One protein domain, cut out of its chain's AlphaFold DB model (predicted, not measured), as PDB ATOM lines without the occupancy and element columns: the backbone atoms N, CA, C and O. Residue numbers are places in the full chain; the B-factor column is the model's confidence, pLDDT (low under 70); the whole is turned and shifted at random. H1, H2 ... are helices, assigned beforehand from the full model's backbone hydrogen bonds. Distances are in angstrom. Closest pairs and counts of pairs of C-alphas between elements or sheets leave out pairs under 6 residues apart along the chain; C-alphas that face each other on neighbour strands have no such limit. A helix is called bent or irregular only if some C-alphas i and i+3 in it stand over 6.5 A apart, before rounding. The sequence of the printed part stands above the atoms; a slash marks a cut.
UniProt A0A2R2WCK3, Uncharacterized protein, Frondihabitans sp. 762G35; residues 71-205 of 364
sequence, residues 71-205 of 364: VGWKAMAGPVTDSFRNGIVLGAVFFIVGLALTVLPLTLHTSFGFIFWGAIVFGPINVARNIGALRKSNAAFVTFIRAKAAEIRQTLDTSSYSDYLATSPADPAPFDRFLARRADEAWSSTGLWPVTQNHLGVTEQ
ATOM      1  N   VAL A  71     179.254 147.714 255.918       93.56
ATOM      2  CA  VAL A  71     179.350 147.303 257.322       93.56
ATOM      3  C   VAL A  71     178.383 148.124 258.174       93.56
ATOM      4  O   VAL A  71     177.554 147.539 258.876       93.56
ATOM      5  N   GLY A  72     178.417 149.455 258.055       93.50
ATOM      6  CA  GLY A  72     177.512 150.356 258.770       93.50
ATOM      7  C   GLY A  72     176.050 150.147 258.371       93.50
ATOM      8  O   GLY A  72     175.169 150.041 259.230       93.50
ATOM      9  N   TRP A  73     175.777 149.972 257.074       95.31
ATOM     10  CA  TRP A  73     174.428 149.698 256.578       95.31
ATOM     11  C   TRP A  73     173.898 148.357 257.080       95.31
ATOM     12  O   TRP A  73     172.742 148.274 257.489       95.31
ATOM     13  N   LYS A  74     174.723 147.300 257.094       93.38
ATOM     14  CA  LYS A  74     174.319 145.999 257.642       93.38
ATOM     15  C   LYS A  74     174.072 146.073 259.149       93.38
ATOM     16  O   LYS A  74     173.122 145.456 259.620       93.38
ATOM     17  N   ALA A  75     174.877 146.823 259.900       91.50
ATOM     18  CA  ALA A  75     174.665 146.998 261.335       91.50
ATOM     19  C   ALA A  75     173.327 147.698 261.643       91.50
ATOM     20  O   ALA A  75     172.612 147.277 262.549       91.50
ATOM     21  N   MET A  76     172.968 148.719 260.861       93.44
ATOM     22  CA  MET A  76     171.728 149.481 261.032       93.44
ATOM     23  C   MET A  76     170.498 148.759 260.452       93.44
ATOM     24  O   MET A  76     169.519 148.521 261.154       93.44
ATOM     25  N   ALA A  77     170.528 148.417 259.162       93.75
ATOM     26  CA  ALA A  77     169.377 147.898 258.418       93.75
ATOM     27  C   ALA A  77     169.305 146.363 258.387       93.75
ATOM     28  O   ALA A  77     168.274 145.808 257.999       93.75
ATOM     29  N   GLY A  78     170.372 145.656 258.772       91.94
ATOM     30  CA  GLY A  78     170.460 144.190 258.742       91.94
ATOM     31  C   GLY A  78     169.283 143.495 259.423       91.94
ATOM     32  O   GLY A  78     168.598 142.724 258.757       91.94
ATOM     33  N   PRO A  79     168.939 143.820 260.685       88.81
ATOM     34  CA  PRO A  79     167.841 143.154 261.388       88.81
ATOM     35  C   PRO A  79     166.500 143.194 260.639       88.81
ATOM     36  O   PRO A  79     165.752 142.213 260.639       88.81
ATOM     37  N   VAL A  80     166.211 144.317 259.974       89.00
ATOM     38  CA  VAL A  80     164.972 144.528 259.214       89.00
ATOM     39  C   VAL A  80     165.062 143.884 257.828       89.00
ATOM     40  O   VAL A  80     164.162 143.148 257.420       89.00
ATOM     41  N   THR A  81     166.161 144.110 257.107       91.94
ATOM     42  CA  THR A  81     166.370 143.570 255.753       91.94
ATOM     43  C   THR A  81     166.494 142.047 255.740       91.94
ATOM     44  O   THR A  81     165.953 141.408 254.837       91.94
ATOM     45  N   ASP A  82     167.096 141.446 256.768       90.19
ATOM     46  CA  ASP A  82     167.173 139.994 256.943       90.19
ATOM     47  C   ASP A  82     165.782 139.379 257.136       90.19
ATOM     48  O   ASP A  82     165.514 138.289 256.632       90.19
ATOM     49  N   SER A  83     164.865 140.081 257.814       87.81
ATOM     50  CA  SER A  83     163.475 139.633 257.958       87.81
ATOM     51  C   SER A  83     162.778 139.535 256.597       87.81
ATOM     52  O   SER A  83     162.221 138.490 256.258       87.81
ATOM     53  N   PHE A  84     162.893 140.579 255.767       90.00
ATOM     54  CA  PHE A  84     162.336 140.573 254.411       90.00
ATOM     55  C   PHE A  84     163.009 139.534 253.515       90.00
ATOM     56  O   PHE A  84     162.329 138.832 252.768       90.00
ATOM     57  N   ARG A  85     164.335 139.383 253.612       92.00
ATOM     58  CA  ARG A  85     165.079 138.381 252.844       92.00
ATOM     59  C   ARG A  85     164.632 136.965 253.195       92.00
ATOM     60  O   ARG A  85     164.392 136.172 252.290       92.00
ATOM     61  N   ASN A  86     164.453 136.668 254.480       89.31
ATOM     62  CA  ASN A  86     163.921 135.382 254.927       89.31
ATOM     63  C   ASN A  86     162.488 135.162 254.421       89.31
ATOM     64  O   ASN A  86     162.169 134.062 253.976       89.31
ATOM     65  N   GLY A  87     161.650 136.204 254.410       88.62
ATOM     66  CA  GLY A  87     160.308 136.154 253.822       88.62
ATOM     67  C   GLY A  87     160.315 135.842 252.321       88.62
ATOM     68  O   GLY A  87     159.531 135.006 251.869       88.62
ATOM     69  N   ILE A  88     161.236 136.447 251.558       91.94
ATOM     70  CA  ILE A  88     161.434 136.168 250.125       91.94
ATOM     71  C   ILE A  88     161.867 134.717 249.916       91.94
ATOM     72  O   ILE A  88     161.269 134.019 249.101       91.94
ATOM     73  N   VAL A  89     162.880 134.255 250.657       91.75
ATOM     74  CA  VAL A  89     163.388 132.878 250.546       91.75
ATOM     75  C   VAL A  89     162.283 131.878 250.874       91.75
ATOM     76  O   VAL A  89     162.061 130.948 250.105       91.75
ATOM     77  N   LEU A  90     161.537 132.097 251.958       88.56
ATOM     78  CA  LEU A  90     160.438 131.221 252.352       88.56
ATOM     79  C   LEU A  90     159.318 131.197 251.298       88.56
ATOM     80  O   LEU A  90     158.844 130.124 250.934       88.56
ATOM     81  N   GLY A  91     158.928 132.361 250.766       87.06
ATOM     82  CA  GLY A  91     157.941 132.451 249.686       87.06
ATOM     83  C   GLY A  91     158.386 131.731 248.409       87.06
ATOM     84  O   GLY A  91     157.594 131.012 247.804       87.06
ATOM     85  N   ALA A  92     159.661 131.866 248.037       91.38
ATOM     86  CA  ALA A  92     160.238 131.176 246.887       91.38
ATOM     87  C   ALA A  92     160.285 129.653 247.091       91.38
ATOM     88  O   ALA A  92     159.944 128.906 246.177       91.38
ATOM     89  N   VAL A  93     160.643 129.185 248.293       87.88
ATOM     90  CA  VAL A  93     160.627 127.754 248.635       87.88
ATOM     91  C   VAL A  93     159.211 127.186 248.525       87.88
ATOM     92  O   VAL A  93     159.030 126.166 247.864       87.88
ATOM     93  N   PHE A  94     158.197 127.855 249.088       86.31
ATOM     94  CA  PHE A  94     156.803 127.406 248.964       86.31
ATOM     95  C   PHE A  94     156.329 127.352 247.511       86.31
ATOM     96  O   PHE A  94     155.652 126.397 247.131       86.31
ATOM     97  N   PHE A  95     156.719 128.331 246.695       88.06
ATOM     98  CA  PHE A  95     156.400 128.336 245.271       88.06
ATOM     99  C   PHE A  95     157.025 127.142 244.534       88.06
ATOM    100  O   PHE A  95     156.320 126.426 243.826       88.06
ATOM    101  N   ILE A  96     158.324 126.888 244.735       88.44
ATOM    102  CA  ILE A  96     159.042 125.779 244.083       88.44
ATOM    103  C   ILE A  96     158.473 124.426 244.521       88.44
ATOM    104  O   ILE A  96     158.248 123.557 243.679       88.44
ATOM    105  N   VAL A  97     158.203 124.248 245.817       86.25
ATOM    106  CA  VAL A  97     157.606 123.013 246.349       86.25
ATOM    107  C   VAL A  97     156.196 122.808 245.793       86.25
ATOM    108  O   VAL A  97     155.884 121.714 245.330       86.25
ATOM    109  N   GLY A  98     155.365 123.856 245.772       85.06
ATOM    110  CA  GLY A  98     154.030 123.799 245.173       85.06
ATOM    111  C   GLY A  98     154.077 123.401 243.696       85.06
ATOM    112  O   GLY A  98     153.328 122.524 243.265       85.06
ATOM    113  N   LEU A  99     155.014 123.974 242.935       87.44
ATOM    114  CA  LEU A  99     155.218 123.642 241.526       87.44
ATOM    115  C   LEU A  99     155.653 122.180 241.341       87.44
ATOM    116  O   LEU A  99     155.047 121.459 240.553       87.44
ATOM    117  N   ALA A 100     156.652 121.719 242.100       85.12
ATOM    118  CA  ALA A 100     157.156 120.347 242.022       85.12
ATOM    119  C   ALA A 100     156.072 119.302 242.344       85.12
ATOM    120  O   ALA A 100     155.945 118.304 241.636       85.12
ATOM    121  N   LEU A 101     155.252 119.555 243.369       83.06
ATOM    122  CA  LEU A 101     154.148 118.668 243.752       83.06
ATOM    123  C   LEU A 101     153.032 118.625 242.704       83.06
ATOM    124  O   LEU A 101     152.363 117.605 242.576       83.06
ATOM    125  N   THR A 102     152.870 119.690 241.920       81.69
ATOM    126  CA  THR A 102     151.875 119.742 240.837       81.69
ATOM    127  C   THR A 102     152.322 118.951 239.605       81.69
ATOM    128  O   THR A 102     151.485 118.415 238.885       81.69
ATOM    129  N   VAL A 103     153.634 118.835 239.367       82.62
ATOM    130  CA  VAL A 103     154.199 118.040 238.257       82.62
ATOM    131  C   VAL A 103     154.223 116.540 238.580       82.62
ATOM    132  O   VAL A 103     154.177 115.709 237.674       82.62
ATOM    133  N   LEU A 104     154.272 116.169 239.862       82.56
ATOM    134  CA  LEU A 104     154.215 114.771 240.280       82.56
ATOM    135  C   LEU A 104     152.795 114.204 240.053       82.56
ATOM    136  O   LEU A 104     151.829 114.759 240.582       82.56
ATOM    137  N   PRO A 105     152.636 113.061 239.351       70.94
ATOM    138  CA  PRO A 105     151.333 112.477 238.988       70.94
ATOM    139  C   PRO A 105     150.507 111.949 240.180       70.94
ATOM    140  O   PRO A 105     149.467 111.323 239.995       70.94
ATOM    141  N   LEU A 106     150.938 112.227 241.413       64.38
ATOM    142  CA  LEU A 106     150.265 111.889 242.669       64.38
ATOM    143  C   LEU A 106     149.015 112.753 242.944       64.38
ATOM    144  O   LEU A 106     148.246 112.445 243.852       64.38
ATOM    145  N   THR A 107     148.792 113.832 242.187       56.22
ATOM    146  CA  THR A 107     147.789 114.870 242.503       56.22
ATOM    147  C   THR A 107     146.464 114.763 241.743       56.22
ATOM    148  O   THR A 107     145.529 115.494 242.056       56.22
ATOM    149  N   LEU A 108     146.326 113.835 240.788       57.78
ATOM    150  CA  LEU A 108     145.166 113.804 239.881       57.78
ATOM    151  C   LEU A 108     143.864 113.244 240.490       57.78
ATOM    152  O   LEU A 108     142.807 113.399 239.883       57.78
ATOM    153  N   HIS A 109     143.897 112.625 241.677       63.03
ATOM    154  CA  HIS A 109     142.726 111.918 242.228       63.03
ATOM    155  C   HIS A 109     142.217 112.402 243.590       63.03
ATOM    156  O   HIS A 109     141.277 111.816 244.122       63.03
ATOM    157  N   THR A 110     142.783 113.460 244.174       59.72
ATOM    158  CA  THR A 110     142.410 113.873 245.534       59.72
ATOM    159  C   THR A 110     142.152 115.373 245.656       59.72
ATOM    160  O   THR A 110     142.804 116.201 245.024       59.72
ATOM    161  N   SER A 111     141.217 115.734 246.539       67.38
ATOM    162  CA  SER A 111     140.816 117.107 246.894       67.38
ATOM    163  C   SER A 111     141.962 118.004 247.405       67.38
ATOM    164  O   SER A 111     141.748 119.178 247.697       67.38
ATOM    165  N   PHE A 112     143.187 117.477 247.500       65.50
ATOM    166  CA  PHE A 112     144.399 118.191 247.896       65.50
ATOM    167  C   PHE A 112     144.910 119.186 246.842       65.50
ATOM    168  O   PHE A 112     145.714 120.055 247.183       65.50
ATOM    169  N   GLY A 113     144.408 119.139 245.599       67.69
ATOM    170  CA  GLY A 113     144.766 120.096 244.542       67.69
ATOM    171  C   GLY A 113     144.611 121.571 244.947       67.69
ATOM    172  O   GLY A 113     145.439 122.401 244.575       67.69
ATOM    173  N   PHE A 114     143.617 121.897 245.784       70.88
ATOM    174  CA  PHE A 114     143.389 123.269 246.260       70.88
ATOM    175  C   PHE A 114     144.505 123.798 247.173       70.88
ATOM    176  O   PHE A 114     144.834 124.982 247.112       70.88
ATOM    177  N   ILE A 115     145.128 122.938 247.987       73.31
ATOM    178  CA  ILE A 115     146.225 123.343 248.882       73.31
ATOM    179  C   ILE A 115     147.474 123.690 248.061       73.31
ATOM    180  O   ILE A 115     148.138 124.693 248.332       73.31
ATOM    181  N   PHE A 116     147.764 122.909 247.016       74.88
ATOM    182  CA  PHE A 116     148.905 123.158 246.129       74.88
ATOM    183  C   PHE A 116     148.719 124.419 245.287       74.88
ATOM    184  O   PHE A 116     149.647 125.218 245.171       74.88
ATOM    185  N   TRP A 117     147.500 124.658 244.793       75.69
ATOM    186  CA  TRP A 117     147.145 125.925 244.153       75.69
ATOM    187  C   TRP A 117     147.339 127.119 245.088       75.69
ATOM    188  O   TRP A 117     147.883 128.141 244.669       75.69
ATOM    189  N   GLY A 118     146.981 126.964 246.367       77.31
ATOM    190  CA  GLY A 118     147.306 127.932 247.408       77.31
ATOM    191  C   GLY A 118     148.804 128.244 247.434       77.31
ATOM    192  O   GLY A 118     149.188 129.393 247.251       77.31
ATOM    193  N   ALA A 119     149.670 127.240 247.577       79.00
ATOM    194  CA  ALA A 119     151.122 127.454 247.619       79.00
ATOM    195  C   ALA A 119     151.679 128.138 246.350       79.00
ATOM    196  O   ALA A 119     152.525 129.032 246.453       79.00
ATOM    197  N   ILE A 120     151.171 127.766 245.169       84.00
ATOM    198  CA  ILE A 120     151.581 128.342 243.878       84.00
ATOM    199  C   ILE A 120     151.198 129.818 243.764       84.00
ATOM    200  O   ILE A 120     151.974 130.597 243.219       84.00
ATOM    201  N   VAL A 121     150.033 130.222 244.276       85.19
ATOM    202  CA  VAL A 121     149.576 131.620 244.213       85.19
ATOM    203  C   VAL A 121     150.168 132.451 245.356       85.19
ATOM    204  O   VAL A 121     150.662 133.558 245.136       85.19
ATOM    205  N   PHE A 122     150.184 131.915 246.578       83.81
ATOM    206  CA  PHE A 122     150.695 132.619 247.756       83.81
ATOM    207  C   PHE A 122     152.206 132.863 247.692       83.81
ATOM    208  O   PHE A 122     152.662 133.914 248.146       83.81
ATOM    209  N   GLY A 123     152.988 131.941 247.120       87.19
ATOM    210  CA  GLY A 123     154.444 132.071 247.021       87.19
ATOM    211  C   GLY A 123     154.891 133.350 246.290       87.19
ATOM    212  O   GLY A 123     155.544 134.196 246.908       87.19
ATOM    213  N   PRO A 124     154.502 133.558 245.016       89.00
ATOM    214  CA  PRO A 124     154.835 134.751 244.241       89.00
ATOM    215  C   PRO A 124     154.284 136.040 244.850       89.00
ATOM    216  O   PRO A 124     155.000 137.041 244.875       89.00
ATOM    217  N   ILE A 125     153.060 136.024 245.397       88.56
ATOM    218  CA  ILE A 125     152.479 137.193 246.081       88.56
ATOM    219  C   ILE A 125     153.340 137.581 247.288       88.56
ATOM    220  O   ILE A 125     153.679 138.753 247.458       88.56
ATOM    221  N   ASN A 126     153.742 136.606 248.108       87.44
ATOM    222  CA  ASN A 126     154.593 136.860 249.265       87.44
ATOM    223  C   ASN A 126     155.980 137.378 248.843       87.44
ATOM    224  O   ASN A 126     156.488 138.328 249.441       87.44
ATOM    225  N   VAL A 127     156.578 136.817 247.788       92.38
ATOM    226  CA  VAL A 127     157.845 137.310 247.221       92.38
ATOM    227  C   VAL A 127     157.702 138.758 246.743       92.38
ATOM    228  O   VAL A 127     158.491 139.610 247.152       92.38
ATOM    229  N   ALA A 128     156.673 139.066 245.951       92.25
ATOM    230  CA  ALA A 128     156.418 140.411 245.438       92.25
ATOM    231  C   ALA A 128     156.199 141.425 246.572       92.25
ATOM    232  O   ALA A 128     156.812 142.495 246.568       92.25
ATOM    233  N   ARG A 129     155.403 141.064 247.591       92.12
ATOM    234  CA  ARG A 129     155.159 141.901 248.775       92.12
ATOM    235  C   ARG A 129     156.450 142.197 249.540       92.12
ATOM    236  O   ARG A 129     156.701 143.355 249.866       92.12
ATOM    237  N   ASN A 130     157.285 141.188 249.800       90.06
ATOM    238  CA  ASN A 130     158.543 141.389 250.526       90.06
ATOM    239  C   ASN A 130     159.579 142.174 249.701       90.06
ATOM    240  O   ASN A 130     160.301 142.994 250.266       90.06
ATOM    241  N   ILE A 131     159.629 141.996 248.373       92.88
ATOM    242  CA  ILE A 131     160.471 142.822 247.487       92.88
ATOM    243  C   ILE A 131     160.001 144.283 247.504       92.88
ATOM    244  O   ILE A 131     160.827 145.191 247.622       92.88
ATOM    245  N   GLY A 132     158.688 144.521 247.416       90.94
ATOM    246  CA  GLY A 132     158.105 145.860 247.516       90.94
ATOM    247  C   GLY A 132     158.428 146.526 248.854       90.94
ATOM    248  O   GLY A 132     158.924 147.655 248.881       90.94
ATOM    249  N   ALA A 133     158.255 145.795 249.958       89.00
ATOM    250  CA  ALA A 133     158.601 146.260 251.301       89.00
ATOM    251  C   ALA A 133     160.102 146.565 251.452       89.00
ATOM    252  O   ALA A 133     160.465 147.575 252.052       89.00
ATOM    253  N   LEU A 134     160.983 145.752 250.857       91.06
ATOM    254  CA  LEU A 134     162.430 145.986 250.857       91.06
ATOM    255  C   LEU A 134     162.822 147.251 250.070       91.06
ATOM    256  O   LEU A 134     163.753 147.963 250.447       91.06
ATOM    257  N   ARG A 135     162.117 147.560 248.974       91.25
ATOM    258  CA  ARG A 135     162.332 148.804 248.217       91.25
ATOM    259  C   ARG A 135     161.830 150.026 248.986       91.25
ATOM    260  O   ARG A 135     162.570 151.002 249.080       91.25
ATOM    261  N   LYS A 136     160.626 149.954 249.571       90.44
ATOM    262  CA  LYS A 136     160.053 151.040 250.390       90.44
ATOM    263  C   LYS A 136     160.921 151.319 251.625       90.44
ATOM    264  O   LYS A 136     161.204 152.478 251.918       90.44
ATOM    265  N   SER A 137     161.420 150.275 252.293       90.31
ATOM    266  CA  SER A 137     162.262 150.427 253.486       90.31
ATOM    267  C   SER A 137     163.597 151.105 253.189       90.31
ATOM    268  O   SER A 137     164.048 151.915 253.987       90.31
ATOM    269  N   ASN A 138     164.200 150.874 252.019       89.62
ATOM    270  CA  ASN A 138     165.435 151.558 251.628       89.62
ATOM    271  C   ASN A 138     165.299 153.085 251.589       89.62
ATOM    272  O   ASN A 138     166.208 153.776 252.047       89.62
ATOM    273  N   ALA A 139     164.196 153.607 251.045       89.69
ATOM    274  CA  ALA A 139     163.935 155.044 251.048       89.69
ATOM    275  C   ALA A 139     163.701 155.548 252.481       89.69
ATOM    276  O   ALA A 139     164.317 156.529 252.893       89.69
ATOM    277  N   ALA A 140     162.901 154.813 253.264       90.44
ATOM    278  CA  ALA A 140     162.638 155.142 254.663       90.44
ATOM    279  C   ALA A 140     163.919 155.176 255.517       90.44
ATOM    280  O   ALA A 140     164.080 156.080 256.332       90.44
ATOM    281  N   PHE A 141     164.872 154.260 255.296       93.56
ATOM    282  CA  PHE A 141     166.157 154.258 256.003       93.56
ATOM    283  C   PHE A 141     166.992 155.500 255.703       93.56
ATOM    284  O   PHE A 141     167.607 156.041 256.614       93.56
ATOM    285  N   VAL A 142     167.016 155.978 254.455       93.75
ATOM    286  CA  VAL A 142     167.747 157.211 254.117       93.75
ATOM    287  C   VAL A 142     167.105 158.423 254.792       93.75
ATOM    288  O   VAL A 142     167.820 159.255 255.347       93.75
ATOM    289  N   THR A 143     165.772 158.506 254.801       94.06
ATOM    290  CA  THR A 143     165.047 159.564 255.524       94.06
ATOM    291  C   THR A 143     165.339 159.513 257.024       94.06
ATOM    292  O   THR A 143     165.673 160.538 257.613       94.06
ATOM    293  N   PHE A 144     165.304 158.319 257.622       93.56
ATOM    294  CA  PHE A 144     165.657 158.106 259.026       93.56
ATOM    295  C   PHE A 144     167.092 158.549 259.334       93.56
ATOM    296  O   PHE A 144     167.310 159.283 260.293       93.56
ATOM    297  N   ILE A 145     168.067 158.163 258.501       95.56
ATOM    298  CA  ILE A 145     169.472 158.565 258.665       95.56
ATOM    299  C   ILE A 145     169.605 160.091 258.661       95.56
ATOM    300  O   ILE A 145     170.296 160.634 259.519       95.56
ATOM    301  N   ARG A 146     168.934 160.786 257.734       96.25
ATOM    302  CA  ARG A 146     168.971 162.255 257.648       96.25
ATOM    303  C   ARG A 146     168.371 162.919 258.883       96.25
ATOM    304  O   ARG A 146     168.970 163.845 259.421       96.25
ATOM    305  N   ALA A 147     167.220 162.430 259.343       94.81
ATOM    306  CA  ALA A 147     166.588 162.925 260.562       94.81
ATOM    307  C   ALA A 147     167.505 162.719 261.778       94.81
ATOM    308  O   ALA A 147     167.748 163.653 262.540       94.81
ATOM    309  N   LYS A 148     168.104 161.527 261.906       94.94
ATOM    310  CA  LYS A 148     169.013 161.213 263.011       94.94
ATOM    311  C   LYS A 148     170.313 162.019 262.956       94.94
ATOM    312  O   LYS A 148     170.816 162.430 263.994       94.94
ATOM    313  N   ALA A 149     170.834 162.296 261.763       96.25
ATOM    314  CA  ALA A 149     172.004 163.151 261.581       96.25
ATOM    315  C   ALA A 149     171.752 164.594 262.043       96.25
ATOM    316  O   ALA A 149     172.640 165.204 262.634       96.25
ATOM    317  N   ALA A 150     170.546 165.127 261.816       95.88
ATOM    318  CA  ALA A 150     170.159 166.448 262.304       95.88
ATOM    319  C   ALA A 150     170.086 166.498 263.842       95.88
ATOM    320  O   ALA A 150     170.575 167.451 264.444       95.88
ATOM    321  N   GLU A 151     169.553 165.452 264.478       95.19
ATOM    322  CA  GLU A 151     169.559 165.313 265.943       95.19
ATOM    323  C   GLU A 151     170.994 165.236 266.490       95.19
ATOM    324  O   GLU A 151     171.372 166.007 267.372       95.19
ATOM    325  N   ILE A 152     171.829 164.373 265.897       94.56
ATOM    326  CA  ILE A 152     173.248 164.227 266.251       94.56
ATOM    327  C   ILE A 152     173.986 165.556 266.135       94.56
ATOM    328  O   ILE A 152     174.779 165.885 267.013       94.56
ATOM    329  N   ARG A 153     173.715 166.332 265.080       95.75
ATOM    330  CA  ARG A 153     174.290 167.667 264.902       95.75
ATOM    331  C   ARG A 153     173.975 168.565 266.090       95.75
ATOM    332  O   ARG A 153     174.893 169.132 266.664       95.75
ATOM    333  N   GLN A 154     172.711 168.635 266.507       96.00
ATOM    334  CA  GLN A 154     172.305 169.461 267.644       96.00
ATOM    335  C   GLN A 154     172.981 169.023 268.954       96.00
ATOM    336  O   GLN A 154     173.456 169.866 269.722       96.00
ATOM    337  N   THR A 155     173.058 167.712 269.209       94.25
ATOM    338  CA  THR A 155     173.746 167.163 270.388       94.25
ATOM    339  C   THR A 155     175.236 167.487 270.366       94.25
ATOM    340  O   THR A 155     175.786 167.945 271.371       94.25
ATOM    341  N   LEU A 156     175.887 167.283 269.220       94.25
ATOM    342  CA  LEU A 156     177.293 167.606 269.026       94.25
ATOM    343  C   LEU A 156     177.541 169.097 269.213       94.25
ATOM    344  O   LEU A 156     178.495 169.474 269.875       94.25
ATOM    345  N   ASP A 157     176.724 169.965 268.631       95.06
ATOM    346  CA  ASP A 157     176.896 171.417 268.718       95.06
ATOM    347  C   ASP A 157     176.777 171.913 270.158       95.06
ATOM    348  O   ASP A 157     177.614 172.690 270.620       95.06
ATOM    349  N   THR A 158     175.808 171.380 270.900       94.56
ATOM    350  CA  THR A 158     175.589 171.736 272.307       94.56
ATOM    351  C   THR A 158     176.731 171.244 273.204       94.56
ATOM    352  O   THR A 158     177.266 172.022 273.991       94.56
ATOM    353  N   SER A 159     177.135 169.975 273.066       93.06
ATOM    354  CA  SER A 159     178.213 169.377 273.876       93.06
ATOM    355  C   SER A 159     179.582 169.993 273.582       93.06
ATOM    356  O   SER A 159     180.308 170.379 274.495       93.06
ATOM    357  N   SER A 160     179.913 170.197 272.307       92.69
ATOM    358  CA  SER A 160     181.180 170.829 271.936       92.69
ATOM    359  C   SER A 160     181.250 172.289 272.379       92.69
ATOM    360  O   SER A 160     182.333 172.779 272.699       92.69
ATOM    361  N   TYR A 161     180.115 172.995 272.422       94.75
ATOM    362  CA  TYR A 161     180.080 174.350 272.957       94.75
ATOM    363  C   TYR A 161     180.244 174.375 274.476       94.75
ATOM    364  O   TYR A 161     180.981 175.219 274.979       94.75
ATOM    365  N   SER A 162     179.638 173.438 275.217       93.12
ATOM    366  CA  SER A 162     179.892 173.338 276.660       93.12
ATOM    367  C   SER A 162     181.364 173.052 276.965       93.12
ATOM    368  O   SER A 162     181.931 173.690 277.852       93.12
ATOM    369  N   ASP A 163     182.013 172.188 276.180       90.69
ATOM    370  CA  ASP A 163     183.445 171.903 276.321       90.69
ATOM    371  C   ASP A 163     184.304 173.129 275.969       90.69
ATOM    372  O   ASP A 163     185.291 173.439 276.644       90.69
ATOM    373  N   TYR A 164     183.900 173.878 274.940       91.06
ATOM    374  CA  TYR A 164     184.526 175.143 274.567       91.06
ATOM    375  C   TYR A 164     184.428 176.185 275.686       91.06
ATOM    376  O   TYR A 164     185.429 176.837 275.986       91.06
ATOM    377  N   LEU A 165     183.268 176.321 276.336       93.25
ATOM    378  CA  LEU A 165     183.082 177.232 277.471       93.25
ATOM    379  C   LEU A 165     183.916 176.818 278.689       93.25
ATOM    380  O   LEU A 165     184.441 177.682 279.382       93.25
ATOM    381  N   ALA A 166     184.073 175.515 278.930       91.94
ATOM    382  CA  ALA A 166     184.886 175.004 280.033       91.94
ATOM    383  C   ALA A 166     186.396 175.237 279.831       91.94
ATOM    384  O   ALA A 166     187.143 175.332 280.805       91.94
ATOM    385  N   THR A 167     186.850 175.320 278.578       90.31
ATOM    386  CA  THR A 167     188.275 175.437 278.221       90.31
ATOM    387  C   THR A 167     188.700 176.840 277.790       90.31
ATOM    388  O   THR A 167     189.900 177.111 277.709       90.31
ATOM    389  N   SER A 168     187.754 177.745 277.521       85.88
ATOM    390  CA  SER A 168     188.051 179.085 277.001       85.88
ATOM    391  C   SER A 168     188.206 180.154 278.093       85.88
ATOM    392  O   SER A 168     187.540 180.086 279.124       85.88
ATOM    393  N   PRO A 169     189.070 181.167 277.872       73.38
ATOM    394  CA  PRO A 169     189.292 182.277 278.804       73.38
ATOM    395  C   PRO A 169     188.102 183.257 278.867       73.38
ATOM    396  O   PRO A 169     187.111 183.088 278.167       73.38
ATOM    397  N   ALA A 170     188.239 184.295 279.702       85.06
ATOM    398  CA  ALA A 170     187.209 185.200 280.244       85.06
ATOM    399  C   ALA A 170     186.175 185.854 279.288       85.06
ATOM    400  O   ALA A 170     185.261 186.509 279.782       85.06
ATOM    401  N   ASP A 171     186.290 185.690 277.969       90.44
ATOM    402  CA  ASP A 171     185.358 186.227 276.966       90.44
ATOM    403  C   ASP A 171     185.066 185.172 275.873       90.44
ATOM    404  O   ASP A 171     185.725 185.150 274.824       90.44
ATOM    405  N   PRO A 172     184.153 184.213 276.125       93.00
ATOM    406  CA  PRO A 172     183.836 183.162 275.166       93.00
ATOM    407  C   PRO A 172     183.090 183.720 273.951       93.00
ATOM    408  O   PRO A 172     182.164 184.521 274.068       93.00
ATOM    409  N   ALA A 173     183.456 183.242 272.759       94.31
ATOM    410  CA  ALA A 173     182.739 183.593 271.539       94.31
ATOM    411  C   ALA A 173     181.260 183.157 271.627       94.31
ATOM    412  O   ALA A 173     180.985 182.074 272.151       94.31
ATOM    413  N   PRO A 174     180.317 183.938 271.065       96.44
ATOM    414  CA  PRO A 174     178.914 183.541 271.010       96.44
ATOM    415  C   PRO A 174     178.736 182.250 270.201       96.44
ATOM    416  O   PRO A 174     179.524 181.967 269.292       96.44
ATOM    417  N   PHE A 175     177.672 181.501 270.502       95.94
ATOM    418  CA  PHE A 175     177.401 180.175 269.935       95.94
ATOM    419  C   PHE A 175     177.493 180.135 268.403       95.94
ATOM    420  O   PHE A 175     178.219 179.308 267.862       95.94
ATOM    421  N   ASP A 176     176.881 181.085 267.692       97.31
ATOM    422  CA  ASP A 176     176.917 181.118 266.221       97.31
ATOM    423  C   ASP A 176     178.341 181.266 265.660       97.31
ATOM    424  O   ASP A 176     178.708 180.639 264.665       97.31
ATOM    425  N   ARG A 177     179.185 182.062 266.329       95.88
ATOM    426  CA  ARG A 177     180.592 182.236 265.943       95.88
ATOM    427  C   ARG A 177     181.405 180.976 266.237       95.88
ATOM    428  O   ARG A 177     182.309 180.648 265.470       95.88
ATOM    429  N   PHE A 178     181.084 180.275 267.324       95.06
ATOM    430  CA  PHE A 178     181.648 178.962 267.619       95.06
ATOM    431  C   PHE A 178     181.271 177.937 266.537       95.06
ATOM    432  O   PHE A 178     182.161 177.254 266.035       95.06
ATOM    433  N   LEU A 179     180.002 177.878 266.121       95.38
ATOM    434  CA  LEU A 179     179.543 176.957 265.077       95.38
ATOM    435  C   LEU A 179     180.200 177.225 263.722       95.38
ATOM    436  O   LEU A 179     180.631 176.280 263.063       95.38
ATOM    437  N   ALA A 180     180.337 178.494 263.324       94.12
ATOM    438  CA  ALA A 180     181.044 178.857 262.097       94.12
ATOM    439  C   ALA A 180     182.505 178.375 262.131       94.12
ATOM    440  O   ALA A 180     182.953 177.686 261.218       94.12
ATOM    441  N   ARG A 181     183.216 178.636 263.239       93.31
ATOM    442  CA  ARG A 181     184.592 178.155 263.431       93.31
ATOM    443  C   ARG A 181     184.670 176.627 263.398       93.31
ATOM    444  O   ARG A 181     185.566 176.071 262.772       93.31
ATOM    445  N   ARG A 182     183.723 175.942 264.043       92.94
ATOM    446  CA  ARG A 182     183.639 174.478 264.057       92.94
ATOM    447  C   ARG A 182     183.437 173.910 262.648       92.94
ATOM    448  O   ARG A 182     184.031 172.886 262.314       92.94
ATOM    449  N   ALA A 183     182.607 174.551 261.828       92.81
ATOM    450  CA  ALA A 183     182.394 174.141 260.444       92.81
ATOM    451  C   ALA A 183     183.684 174.258 259.614       92.81
ATOM    452  O   ALA A 183     183.988 173.336 258.859       92.81
ATOM    453  N   ASP A 184     184.471 175.317 259.816       91.69
ATOM    454  CA  ASP A 184     185.773 175.489 259.159       91.69
ATOM    455  C   ASP A 184     186.801 174.446 259.649       91.69
ATOM    456  O   ASP A 184     187.485 173.801 258.853       91.69
ATOM    457  N   GLU A 185     186.875 174.221 260.967       91.62
ATOM    458  CA  GLU A 185     187.774 173.236 261.595       91.62
ATOM    459  C   GLU A 185     187.471 171.792 261.164       91.62
ATOM    460  O   GLU A 185     188.378 170.956 261.105       91.62
ATOM    461  N   ALA A 186     186.209 171.488 260.838       93.56
ATOM    462  CA  ALA A 186     185.802 170.165 260.377       93.56
ATOM    463  C   ALA A 186     186.495 169.752 259.070       93.56
ATOM    464  O   ALA A 186     186.668 168.557 258.837       93.56
ATOM    465  N   TRP A 187     186.925 170.713 258.249       92.75
ATOM    466  CA  TRP A 187     187.533 170.493 256.932       92.75
ATOM    467  C   TRP A 187     189.022 170.855 256.887       92.75
ATOM    468  O   TRP A 187     189.556 171.220 255.839       92.75
ATOM    469  N   SER A 188     189.715 170.747 258.023       86.38
ATOM    470  CA  SER A 188     191.140 171.062 258.116       86.38
ATOM    471  C   SER A 188     192.007 170.202 257.181       86.38
ATOM    472  O   SER A 188     191.945 168.971 257.191       86.38
ATOM    473  N   SER A 189     192.901 170.849 256.429       79.44
ATOM    474  CA  SER A 189     193.883 170.184 255.560       79.44
ATOM    475  C   SER A 189     194.962 169.416 256.328       79.44
ATOM    476  O   SER A 189     195.624 168.555 255.751       79.44
ATOM    477  N   THR A 190     195.142 169.701 257.620       77.94
ATOM    478  CA  THR A 190     196.153 169.032 258.452       77.94
ATOM    479  C   THR A 190     195.738 167.625 258.876       77.94
ATOM    480  O   THR A 190     196.587 166.870 259.343       77.94
ATOM    481  N   GLY A 191     194.449 167.272 258.762       69.06
ATOM    482  CA  GLY A 191     193.907 166.005 259.271       69.06
ATOM    483  C   GLY A 191     194.009 165.849 260.795       69.06
ATOM    484  O   GLY A 191     193.766 164.767 261.322       69.06
ATOM    485  N   LEU A 192     194.389 166.917 261.504       73.12
ATOM    486  CA  LEU A 192     194.401 166.990 262.957       73.12
ATOM    487  C   LEU A 192     193.177 167.784 263.383       73.12
ATOM    488  O   LEU A 192     193.107 168.996 263.170       73.12
ATOM    489  N   TRP A 193     192.212 167.083 263.968       76.69
ATOM    490  CA  TRP A 193     190.999 167.704 264.469       76.69
ATOM    491  C   TRP A 193     191.126 168.003 265.968       76.69
ATOM    492  O   TRP A 193     191.650 167.168 266.713       76.69
ATOM    493  N   PRO A 194     190.654 169.173 266.432       77.88
ATOM    494  CA  PRO A 194     190.541 169.462 267.857       77.88
ATOM    495  C   PRO A 194     189.678 168.423 268.587       77.88
ATOM    496  O   PRO A 194     188.853 167.742 267.981       77.88
ATOM    497  N   VAL A 195     189.807 168.335 269.914       73.88
ATOM    498  CA  VAL A 195     188.987 167.425 270.746       73.88
ATOM    499  C   VAL A 195     187.480 167.662 270.538       73.88
ATOM    500  O   VAL A 195     186.703 166.715 270.540       73.88
ATOM    501  N   THR A 196     187.083 168.898 270.229       69.12
ATOM    502  CA  THR A 196     185.703 169.305 269.900       69.12
ATOM    503  C   THR A 196     185.154 168.717 268.588       69.12
ATOM    504  O   THR A 196     184.018 169.000 268.209       69.12
ATOM    505  N   GLN A 197     185.951 167.930 267.866       76.31
ATOM    506  CA  GLN A 197     185.625 167.336 266.565       76.31
ATOM    507  C   GLN A 197     185.789 165.806 266.553       76.31
ATOM    508  O   GLN A 197     185.768 165.190 265.481       76.31
ATOM    509  N   ASN A 198     186.009 165.196 267.721       77.06
ATOM    510  CA  ASN A 198     186.246 163.762 267.846       77.06
ATOM    511  C   ASN A 198     185.509 163.178 269.058       77.06
ATOM    512  O   ASN A 198     186.128 162.736 270.031       77.06
ATOM    513  N   HIS A 199     184.176 163.182 269.005       81.50
ATOM    514  CA  HIS A 199     183.364 162.614 270.077       81.50
ATOM    515  C   HIS A 199     183.258 161.096 269.901       81.50
ATOM    516  O   HIS A 199     182.699 160.576 268.928       81.50
ATOM    517  N   LEU A 200     183.782 160.354 270.878       78.06
ATOM    518  CA  LEU A 200     183.639 158.903 270.917       78.06
ATOM    519  C   LEU A 200     182.157 158.532 271.090       78.06
ATOM    520  O   LEU A 200     181.456 159.095 271.924       78.06
ATOM    521  N   GLY A 201     181.677 157.565 270.306       81.06
ATOM    522  CA  GLY A 201     180.336 156.987 270.470       81.06
ATOM    523  C   GLY A 201     179.217 157.622 269.638       81.06
ATOM    524  O   GLY A 201     178.132 157.048 269.569       81.06
ATOM    525  N   VAL A 202     179.459 158.721 268.913       81.38
ATOM    526  CA  VAL A 202     178.441 159.325 268.018       81.38
ATOM    527  C   VAL A 202     177.926 158.309 266.993       81.38
ATOM    528  O   VAL A 202     176.742 158.250 266.669       81.38
ATOM    529  N   THR A 203     178.814 157.437 266.528       75.56
ATOM    530  CA  THR A 203     178.503 156.378 265.566       75.56
ATOM    531  C   THR A 203     177.542 155.319 266.110       75.56
ATOM    532  O   THR A 203     176.853 154.664 265.330       75.56
ATOM    533  N   GLU A 204     177.463 155.137 267.432       83.75
ATOM    534  CA  GLU A 204     176.551 154.164 268.047       83.75
ATOM    535  C   GLU A 204     175.089 154.627 268.006       83.75
ATOM    536  O   GLU A 204     174.181 153.793 267.993       83.75
ATOM    537  N   GLN A 205     174.853 155.937 267.886       85.44
ATOM    538  CA  GLN A 205     173.513 156.530 267.871       85.44
ATOM    539  C   GLN A 205     172.710 156.205 266.601       85.44
ATOM    540  O   GLN A 205     171.493 156.372 266.581       85.44
TER     541      GLN A 205
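What this domain is: This is residues 71 to 205 of the 364 residues of an uncharacterized protein of Frondihabitans sp. 762G35 (UniProt A0A2R2WCK3). The model is a long, thin helical hairpin of unequal arms: H2 runs along most of the length of a narrow rod, and H1 packs along one part of it, running back the opposite way. Past the reach of H1 the chain folds back at the other end of H2 through the short helix H3, set crosswise to H2, and a long loop that leads to the tiny helix H4 near H2; residues 187 to 192 of that loop stick out. The printed part has 135 residues with four named helices in the order H1, H2, H3, H4 and no named strand; its class is all helix. It is extended, with a radius of gyration of the C-alphas of 27.4 A and spans of 94 by 24 by 21 A.

Where its parts are: The longest helix, H2, holds residues 113 to 167 and measures 78.0 A from C-alpha 113 at (144.766, 120.096, 244.542) to C-alpha 167 at (188.275, 175.437, 278.221). It is neither bent nor irregular, but only just: C-alphas 121 and 124 are 6.1 A apart. Before it comes H1, residues 71 to 103, 43.0 A long, which begins with C-alpha 71 at (179.350, 147.303, 257.322). H1 is irregular, with C-alphas 76 and 79 7.4 A apart, and has a kink of 75 degrees near residue 78. After H2 come H3, residues 175 to 185, 15.0 A long, and H4, residues 202 to 205, 5.7 A long, which ends with C-alpha 205 at (173.513, 156.530, 267.871).

How they stand to each other: H2 touches H1 with residues 116 to 141 alone, and the closest C-alphas, those of Gly 91 and Gly 123, are 4.4 A apart. The two helices form a helical hairpin, with a shallow tilt of 0 degrees, opposite ways. H2 and H3 only just touch, with 3 pairs of C-alphas within 8 A; H2 does so with residues 157 to 161 alone, and the closest C-alphas, those of Tyr 161 and Phe 175, are 7.1 A apart. Their lines are only just about perpendicular, at 70.0 degrees. H2 and H4 are close but not clearly touching: the closest C-alphas, those of Ile 152 and Val 202, are 7.4 A apart. H1 is apart from H3 and from H4, and H3 and H4 are apart. Every O i to N i+4 pair is within hydrogen-bond range in H3, against 26 of 29 in H1 and 49 of 51 in H2; H4 is too short for such a pair.

The domain as a whole: The two C-alphas farthest apart, those of His 109 and Ala 170, are 93.8 A from each other. The printed part has no cut. The links from H1 to H2 and from H2 to H3 are short, and the link from H3 to H4, residues 186 to 201, is long. Residues 166 to 171, of which 166 and 167 belong to H2, and residues 187 to 192 stand free. The mean pLDDT of the printed part is 86.8; residues 106 to 113, 191 and 196 are under 70.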